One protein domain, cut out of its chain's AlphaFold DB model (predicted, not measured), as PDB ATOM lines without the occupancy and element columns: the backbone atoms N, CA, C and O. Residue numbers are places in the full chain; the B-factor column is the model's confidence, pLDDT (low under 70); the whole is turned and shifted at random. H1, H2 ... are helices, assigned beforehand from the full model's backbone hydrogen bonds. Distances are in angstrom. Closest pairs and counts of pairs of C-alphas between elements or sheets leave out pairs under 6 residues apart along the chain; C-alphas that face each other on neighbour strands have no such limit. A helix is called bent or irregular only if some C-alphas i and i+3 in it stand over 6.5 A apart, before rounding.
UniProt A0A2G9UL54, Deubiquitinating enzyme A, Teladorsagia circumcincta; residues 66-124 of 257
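AT A GLANCE: This is residues 66 to 124 of the 257 residues of the protein "Deubiquitinating enzyme A" of Teladorsagia circumcincta (UniProt A0A2G9UL54). Four short helices make a loose body with few contacts between them: H4, the longest, is on one side, and the shorter H1, H2 and H3 are grouped on the other, with H2 coming closest to H4. The link of residues 96 to 103 loops over from H3 to H4, and past H4 the last residues, 119 to 124, stick out as a free tail. The printed part has 59 residues, with four named helices in the order H1, H2, H3, H4 and no named strand; the class is all helix. It is only just compact, close to loose, with a radius of gyration of the C-alphas of 12.1 A, and the C-alphas span 34 by 25 by 21 A.

IN THESE COORDINATES: H4, residues 104 to 114, is 15.3 A from first to last C-alpha; it begins with C-alpha 104 at (124.370, 170.024, 135.293) and ends with C-alpha 114 at (131.255, 159.401, 143.873). H2, residues 77 to 83, is 10.3 A long and only just irregular: C-alphas 79 and 82 are 7.0 A apart. H3, residues 88 to 95, is 10.5 A long. H1, residues 72 to 75, is 5.6 A long and begins with C-alpha 72 at (139.584, 167.344, 142.316).

HOW THE PARTS SIT: H4 touches no helix. H4 and H2 are close but not clearly touching; their closest C-alphas, those of Val 105 and Phe 83, are 6.9 A apart. They run opposite ways at a shallow tilt of 32 degrees, only just short of steep. H2 and H3 are also close but not clearly touching, with the C-alphas of Ala 81 and Phe 88 the closest at 6.0 A. Their lines stand at 76 degrees, about perpendicular. H1 and H3 are near each other, with 6 pairs of C-alphas within 10 A. H1 and H2 meet only through their link. H1 and H4 are apart, but only just, at 8.2 A; H3 and H4 are apart. In H3 and H4 every pair of O i and N i+4 is within hydrogen-bond range. In H2 1 of 3 such pairs is within range, beside 2 of 4 pairs of O i and N i+3; H1 is too short for an O i to N i+4 pair, and its one O i to N i+3 pair is not within range.

THE WHOLE: The two C-alphas farthest apart, those of Arg 75 and Ser 124, are 37.2 A apart. Residues 119 to 124 stand free. The printed part has no cut. The links H1 to H2 and H2 to H3 are tight, H3 to H4 is short, and no link is long. The mean pLDDT of the printed part is 75.0; residues 66 to 76 are under 70, and the mean over H1 is 56.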
ATOM      1  N   VAL A  66     128.600 171.122 149.394       52.88
ATOM      2  CA  VAL A  66     129.336 170.318 148.412       52.88
ATOM      3  C   VAL A  66     130.552 171.120 147.942       52.88
ATOM      4  O   VAL A  66     130.786 171.304 146.748       52.88
ATOM      5  N   ARG A  67     131.328 171.668 148.887       54.38
ATOM      6  CA  ARG A  67     132.602 172.327 148.595       54.38
ATOM      7  C   ARG A  67     133.564 171.269 148.068       54.38
ATOM      8  O   ARG A  67     134.220 170.560 148.832       54.38
ATOM      9  N   PHE A  68     133.624 171.176 146.743       51.97
ATOM     10  CA  PHE A  68     134.654 170.458 146.007       51.97
ATOM     11  C   PHE A  68     136.020 170.805 146.604       51.97
ATOM     12  O   PHE A  68     136.409 171.975 146.699       51.97
ATOM     13  N   SER A  69     136.735 169.783 147.073       46.97
ATOM     14  CA  SER A  69     138.072 169.980 147.609       46.97
ATOM     15  C   SER A  69     138.973 170.489 146.489       46.97
ATOM     16  O   SER A  69     138.910 170.018 145.358       46.97
ATOM     17  N   ARG A  70     139.840 171.449 146.829       46.53
ATOM     18  CA  ARG A  70     140.782 172.190 145.964       46.53
ATOM     19  C   ARG A  70     141.526 171.361 144.896       46.53
ATOM     20  O   ARG A  70     142.056 171.947 143.964       46.53
ATOM     21  N   ASN A  71     141.573 170.037 145.039       48.03
ATOM     22  CA  ASN A  71     142.414 169.122 144.280       48.03
ATOM     23  C   ASN A  71     141.673 168.292 143.212       48.03
ATOM     24  O   ASN A  71     142.350 167.688 142.381       48.03
ATOM     25  N   ASP A  72     140.337 168.237 143.218       51.25
ATOM     26  CA  ASP A  72     139.584 167.344 142.316       51.25
ATOM     27  C   ASP A  72     139.296 168.001 140.952       51.25
ATOM     28  O   ASP A  72     139.395 167.360 139.906       51.25
ATOM     29  N   GLU A  73     139.050 169.312 140.937       54.88
ATOM     30  CA  GLU A  73     138.718 170.076 139.723       54.88
ATOM     31  C   GLU A  73     139.952 170.400 138.865       54.88
ATOM     32  O   GLU A  73     139.874 170.417 137.637       54.88
ATOM     33  N   GLU A  74     141.118 170.615 139.489       55.56
ATOM     34  CA  GLU A  74     142.370 170.895 138.768       55.56
ATOM     35  C   GLU A  74     142.885 169.660 138.014       55.56
ATOM     36  O   GLU A  74     143.521 169.793 136.970       55.56
ATOM     37  N   ARG A  75     142.575 168.455 138.513       60.94
ATOM     38  CA  ARG A  75     142.994 167.180 137.912       60.94
ATOM     39  C   ARG A  75     142.182 166.783 136.687       60.94
ATOM     40  O   ARG A  75     142.696 166.031 135.867       60.94
ATOM     41  N   ASN A  76     140.947 167.268 136.570       68.62
ATOM     42  CA  ASN A  76     140.042 166.892 135.485       68.62
ATOM     43  C   ASN A  76     139.556 168.106 134.676       68.62
ATOM     44  O   ASN A  76     138.501 168.068 134.042       68.62
ATOM     45  N   ARG A  77     140.344 169.192 134.686       71.25
ATOM     46  CA  ARG A  77     140.072 170.422 133.929       71.25
ATOM     47  C   ARG A  77     139.780 170.130 132.460       71.25
ATOM     48  O   ARG A  77     138.828 170.678 131.919       71.25
ATOM     49  N   ASP A  78     140.564 169.260 131.834       71.88
ATOM     50  CA  ASP A  78     140.442 168.957 130.404       71.88
ATOM     51  C   ASP A  78     139.118 168.258 130.060       71.88
ATOM     52  O   ASP A  78     138.614 168.391 128.949       71.88
ATOM     53  N   HIS A  79     138.519 167.564 131.030       74.12
ATOM     54  CA  HIS A  79     137.234 166.893 130.875       74.12
ATOM     55  C   HIS A  79     136.049 167.857 131.029       74.12
ATOM     56  O   HIS A  79     135.053 167.721 130.326       74.12
ATOM     57  N   PHE A  80     136.142 168.840 131.929       74.06
ATOM     58  CA  PHE A  80     135.023 169.734 132.254       74.06
ATOM     59  C   PHE A  80     135.076 171.094 131.545       74.06
ATOM     60  O   PHE A  80     134.032 171.713 131.351       74.06
ATOM     61  N   ALA A  81     136.253 171.556 131.114       78.31
ATOM     62  CA  ALA A  81     136.418 172.841 130.435       78.31
ATOM     63  C   ALA A  81     135.568 173.009 129.159       78.31
ATOM     64  O   ALA A  81     135.041 174.104 128.977       78.31
ATOM     65  N   PRO A  82     135.356 171.984 128.303       83.62
ATOM     66  CA  PRO A  82     134.506 172.127 127.116       83.62
ATOM     67  C   PRO A  82     133.030 172.398 127.434       83.62
ATOM     68  O   PRO A  82     132.316 172.962 126.609       83.62
ATOM     69  N   PHE A  83     132.568 171.996 128.619       80.12
ATOM     70  CA  PHE A  83     131.175 172.134 129.050       80.12
ATOM     71  C   PHE A  83     130.917 173.433 129.831       80.12
ATOM     72  O   PHE A  83     129.783 173.724 130.205       80.12
ATOM     73  N   VAL A  84     131.960 174.235 130.067       81.06
ATOM     74  CA  VAL A  84     131.880 175.530 130.746       81.06
ATOM     75  C   VAL A  84     132.083 176.633 129.708       81.06
ATOM     76  O   VAL A  84     133.142 176.747 129.105       81.06
ATOM     77  N   ALA A  85     131.068 177.476 129.508       78.94
ATOM     78  CA  ALA A  85     131.110 178.556 128.511       78.94
ATOM     79  C   ALA A  85     132.041 179.731 128.888       78.94
ATOM     80  O   ALA A  85     132.290 180.615 128.071       78.94
ATOM     81  N   GLU A  86     132.536 179.768 130.125       76.94
ATOM     82  CA  GLU A  86     133.426 180.807 130.648       76.94
ATOM     83  C   GLU A  86     134.824 180.259 130.975       76.94
ATOM     84  O   GLU A  86     135.078 179.056 130.949       76.94
ATOM     85  N   ASN A  87     135.757 181.146 131.330       82.75
ATOM     86  CA  ASN A  87     137.080 180.721 131.782       82.75
ATOM     87  C   ASN A  87     136.960 179.824 133.025       82.75
ATOM     88  O   ASN A  87     136.455 180.257 134.062       82.75
ATOM     89  N   PHE A  88     137.489 178.600 132.935       78.31
ATOM     90  CA  PHE A  88     137.372 177.571 133.976       78.31
ATOM     91  C   PHE A  88     137.795 178.058 135.373       78.31
ATOM     92  O   PHE A  88     137.144 177.759 136.369       78.31
ATOM     93  N   SER A  89     138.848 178.877 135.457       81.06
ATOM     94  CA  SER A  89     139.313 179.463 136.721       81.06
ATOM     95  C   SER A  89     138.296 180.416 137.359       81.06
ATOM     96  O   SER A  89     138.144 180.430 138.578       81.06
ATOM     97  N   SER A  90     137.591 181.203 136.543       82.06
ATOM     98  CA  SER A  90     136.560 182.140 137.001       82.06
ATOM     99  C   SER A  90     135.283 181.405 137.410       82.06
ATOM    100  O   SER A  90     134.684 181.744 138.430       82.06
ATOM    101  N   TYR A  91     134.920 180.356 136.670       81.50
ATOM    102  CA  TYR A  91     133.809 179.460 136.992       81.50
ATOM    103  C   TYR A  91     133.988 178.790 138.356       81.50
ATOM    104  O   TYR A  91     133.124 178.907 139.224       81.50
ATOM    105  N   VAL A  92     135.151 178.178 138.589       79.81
ATOM    106  CA  VAL A  92     135.487 177.541 139.869       79.81
ATOM    107  C   VAL A  92     135.479 178.562 141.012       79.81
ATOM    108  O   VAL A  92     134.927 178.300 142.079       79.81
ATOM    109  N   ALA A  93     136.038 179.759 140.803       82.44
ATOM    110  CA  ALA A  93     136.033 180.812 141.818       82.44
ATOM    111  C   ALA A  93     134.611 181.265 142.194       82.44
ATOM    112  O   ALA A  93     134.335 181.506 143.370       82.44
ATOM    113  N   ARG A  94     133.700 181.344 141.218       82.81
ATOM    114  CA  ARG A  94     132.289 181.690 141.431       82.81
ATOM    115  C   ARG A  94     131.526 180.577 142.145       82.81
ATOM    116  O   ARG A  94     130.771 180.852 143.068       82.81
ATOM    117  N   LYS A  95     131.755 179.320 141.766       79.19
ATOM    118  CA  LYS A  95     131.096 178.144 142.364       79.19
ATOM    119  C   LYS A  95     131.537 177.840 143.793       79.19
ATOM    120  O   LYS A  95     130.847 177.125 144.504       79.19
ATOM    121  N   ARG A  96     132.642 178.441 144.238       75.31
ATOM    122  CA  ARG A  96     133.113 178.401 145.630       75.31
ATOM    123  C   ARG A  96     132.432 179.419 146.545       75.31
ATOM    124  O   ARG A  96     132.662 179.378 147.754       75.31
ATOM    125  N   GLN A  97     131.644 180.346 145.998       77.62
ATOM    126  CA  GLN A  97     130.923 181.331 146.800       77.62
ATOM    127  C   GLN A  97     129.654 180.712 147.408       77.62
ATOM    128  O   GLN A  97     128.952 179.976 146.712       77.62
ATOM    129  N   PRO A  98     129.341 181.010 148.682       76.19
ATOM    130  CA  PRO A  98     128.112 180.536 149.315       76.19
ATOM    131  C   PRO A  98     126.878 181.109 148.604       76.19
ATOM    132  O   PRO A  98     126.905 182.236 148.106       76.19
ATOM    133  N   GLY A  99     125.801 180.328 148.533       76.12
ATOM    134  CA  GLY A  99     124.558 180.679 147.837       76.12
ATOM    135  C   GLY A  99     124.591 180.503 146.311       76.12
ATOM    136  O   GLY A  99     123.574 180.698 145.638       76.12
ATOM    137  N   GLN A 100     125.728 180.103 145.733       77.94
ATOM    138  CA  GLN A 100     125.801 179.779 144.313       77.94
ATOM    139  C   GLN A 100     125.302 178.351 144.063       77.94
ATOM    140  O   GLN A 100     125.872 177.372 144.531       77.94
ATOM    141  N   HIS A 101     124.263 178.232 143.241       77.38
ATOM    142  CA  HIS A 101     123.653 176.946 142.915       77.38
ATOM    143  C   HIS A 101     124.507 176.170 141.901       77.38
ATOM    144  O   HIS A 101     125.092 176.768 140.984       77.38
ATOM    145  N   GLY A 102     124.567 174.846 142.063       77.38
ATOM    146  CA  GLY A 102     125.152 173.916 141.095       77.38
ATOM    147  C   GLY A 102     124.299 173.804 139.827       77.38
ATOM    148  O   GLY A 102     123.092 174.015 139.861       77.38
ATOM    149  N   ASN A 103     124.940 173.520 138.697       84.19
ATOM    150  CA  ASN A 103     124.319 173.253 137.402       84.19
ATOM    151  C   ASN A 103     124.560 171.770 137.030       84.19
ATOM    152  O   ASN A 103     125.086 170.980 137.819       84.19
ATOM    153  N   HIS A 104     124.178 171.375 135.818       83.50
ATOM    154  CA  HIS A 104     124.370 170.024 135.293       83.50
ATOM    155  C   HIS A 104     125.844 169.579 135.251       83.50
ATOM    156  O   HIS A 104     126.121 168.397 135.436       83.50
ATOM    157  N   VAL A 105     126.797 170.500 135.052       83.25
ATOM    158  CA  VAL A 105     128.241 170.187 135.036       83.25
ATOM    159  C   VAL A 105     128.719 169.734 136.416       83.25
ATOM    160  O   VAL A 105     129.481 168.780 136.534       83.25
ATOM    161  N   GLU A 106     128.234 170.373 137.474       81.38
ATOM    162  CA  GLU A 106     128.545 170.040 138.860       81.38
ATOM    163  C   GLU A 106     127.866 168.735 139.262       81.38
ATOM    164  O   GLU A 106     128.501 167.893 139.885       81.38
ATOM    165  N   LEU A 107     126.611 168.523 138.853       83.44
ATOM    166  CA  LEU A 107     125.927 167.240 139.037       83.44
ATOM    167  C   LEU A 107     126.708 166.097 138.377       83.44
ATOM    168  O   LEU A 107     126.924 165.057 138.997       83.44
ATOM    169  N   GLN A 108     127.207 166.320 137.160       83.75
ATOM    170  CA  GLN A 108     128.061 165.366 136.461       83.75
ATOM    171  C   GLN A 108     129.377 165.122 137.213       83.75
ATOM    172  O   GLN A 108     129.789 163.975 137.384       83.75
ATOM    173  N   ALA A 109     130.030 166.182 137.694       80.56
ATOM    174  CA  ALA A 109     131.273 166.073 138.449       80.56
ATOM    175  C   ALA A 109     131.083 165.310 139.772       80.56
ATOM    176  O   ALA A 109     131.918 164.482 140.129       80.56
ATOM    177  N   ILE A 110     129.967 165.532 140.471       78.44
ATOM    178  CA  ILE A 110     129.610 164.821 141.706       78.44
ATOM    179  C   ILE A 110     129.329 163.344 141.403       78.44
ATOM    180  O   ILE A 110     129.821 162.470 142.118       78.44
ATOM    181  N   SER A 111     128.582 163.053 140.335       83.31
ATOM    182  CA  SER A 111     128.296 161.680 139.899       83.31
ATOM    183  C   SER A 111     129.583 160.898 139.627       83.31
ATOM    184  O   SER A 111     129.723 159.763 140.087       83.31
ATOM    185  N   GLU A 112     130.536 161.508 138.918       76.56
ATOM    186  CA  GLU A 112     131.829 160.896 138.593       76.56
ATOM    187  C   GLU A 112     132.713 160.736 139.838       76.56
ATOM    188  O   GLU A 112     133.264 159.666 140.082       76.56
ATOM    189  N   MET A 113     132.790 161.771 140.682       80.44
ATOM    190  CA  MET A 113     133.583 161.752 141.915       80.44
ATOM    191  C   MET A 113     133.126 160.659 142.888       80.44
ATOM    192  O   MET A 113     133.955 160.021 143.539       80.44
ATOM    193  N   PHE A 114     131.815 160.421 142.987       82.06
ATOM    194  CA  PHE A 114     131.255 159.401 143.873       82.06
ATOM    195  C   PHE A 114     130.976 158.061 143.191       82.06
ATOM    196  O   PHE A 114     130.602 157.117 143.888       82.06
ATOM    197  N   ALA A 115     131.155 157.959 141.870       81.88
ATOM    198  CA  ALA A 115     130.799 156.792 141.062       81.88
ATOM    199  C   ALA A 115     129.377 156.272 141.366       81.88
ATOM    200  O   ALA A 115     129.146 155.065 141.501       81.88
ATOM    201  N   ARG A 116     128.420 157.194 141.535       84.81
ATOM    202  CA  ARG A 116     127.037 156.885 141.916       84.81
ATOM    203  C   ARG A 116     126.043 157.595 141.001       84.81
ATOM    204  O   ARG A 116     126.225 158.782 140.752       84.81
ATOM    205  N   PRO A 117     124.974 156.905 140.562       84.50
ATOM    206  CA  PRO A 117     123.902 157.550 139.818       84.50
ATOM    207  C   PRO A 117     123.163 158.554 140.710       84.50
ATOM    208  O   PRO A 117     122.928 158.287 141.893       84.50
ATOM    209  N   ILE A 118     122.808 159.700 140.128       83.31
ATOM    210  CA  ILE A 118     122.011 160.753 140.762       83.31
ATOM    211  C   ILE A 118     120.620 160.732 140.126       83.31
ATOM    212  O   ILE A 118     120.497 160.797 138.905       83.31
ATOM    213  N   GLU A 119     119.585 160.653 140.958       85.19
ATOM    214  CA  GLU A 119     118.183 160.726 140.544       85.19
ATOM    215  C   GLU A 119     117.616 162.086 140.972       85.19
ATOM    216  O   GLU A 119     117.721 162.464 142.140       85.19
ATOM    217  N   ILE A 120     117.055 162.841 140.021       83.12
ATOM    218  CA  ILE A 120     116.447 164.158 140.257       83.12
ATOM    219  C   ILE A 120     114.954 164.029 139.980       83.12
ATOM    220  O   ILE A 120     114.556 163.701 138.864       83.12
ATOM    221  N   TYR A 121     114.138 164.287 140.997       81.19
ATOM    222  CA  TYR A 121     112.686 164.313 140.872       81.19
ATOM    223  C   TYR A 121     112.223 165.766 140.785       81.19
ATOM    224  O   TYR A 121     112.371 166.525 141.742       81.19
ATOM    225  N   GLU A 122     111.681 166.149 139.632       80.81
ATOM    226  CA  GLU A 122     111.045 167.447 139.422       80.81
ATOM    227  C   GLU A 122     109.527 167.284 139.522       80.81
ATOM    228  O   GLU A 122     108.920 166.495 138.797       80.81
ATOM    229  N   TYR A 123     108.910 168.033 140.432       75.25
ATOM    230  CA  TYR A 123     107.460 168.148 140.500       75.25
ATOM    231  C   TYR A 123     107.051 169.347 139.644       75.25
ATOM    232  O   TYR A 123     107.196 170.488 140.069       75.25
ATOM    233  N   SER A 124     106.565 169.099 138.427       72.00
ATOM    234  CA  SER A 124     105.933 170.154 137.633       72.00
ATOM    235  C   SER A 124     104.596 170.516 138.285       72.00
ATOM    236  O   SER A 124     103.730 169.655 138.441       72.00
TER     237      SER A 124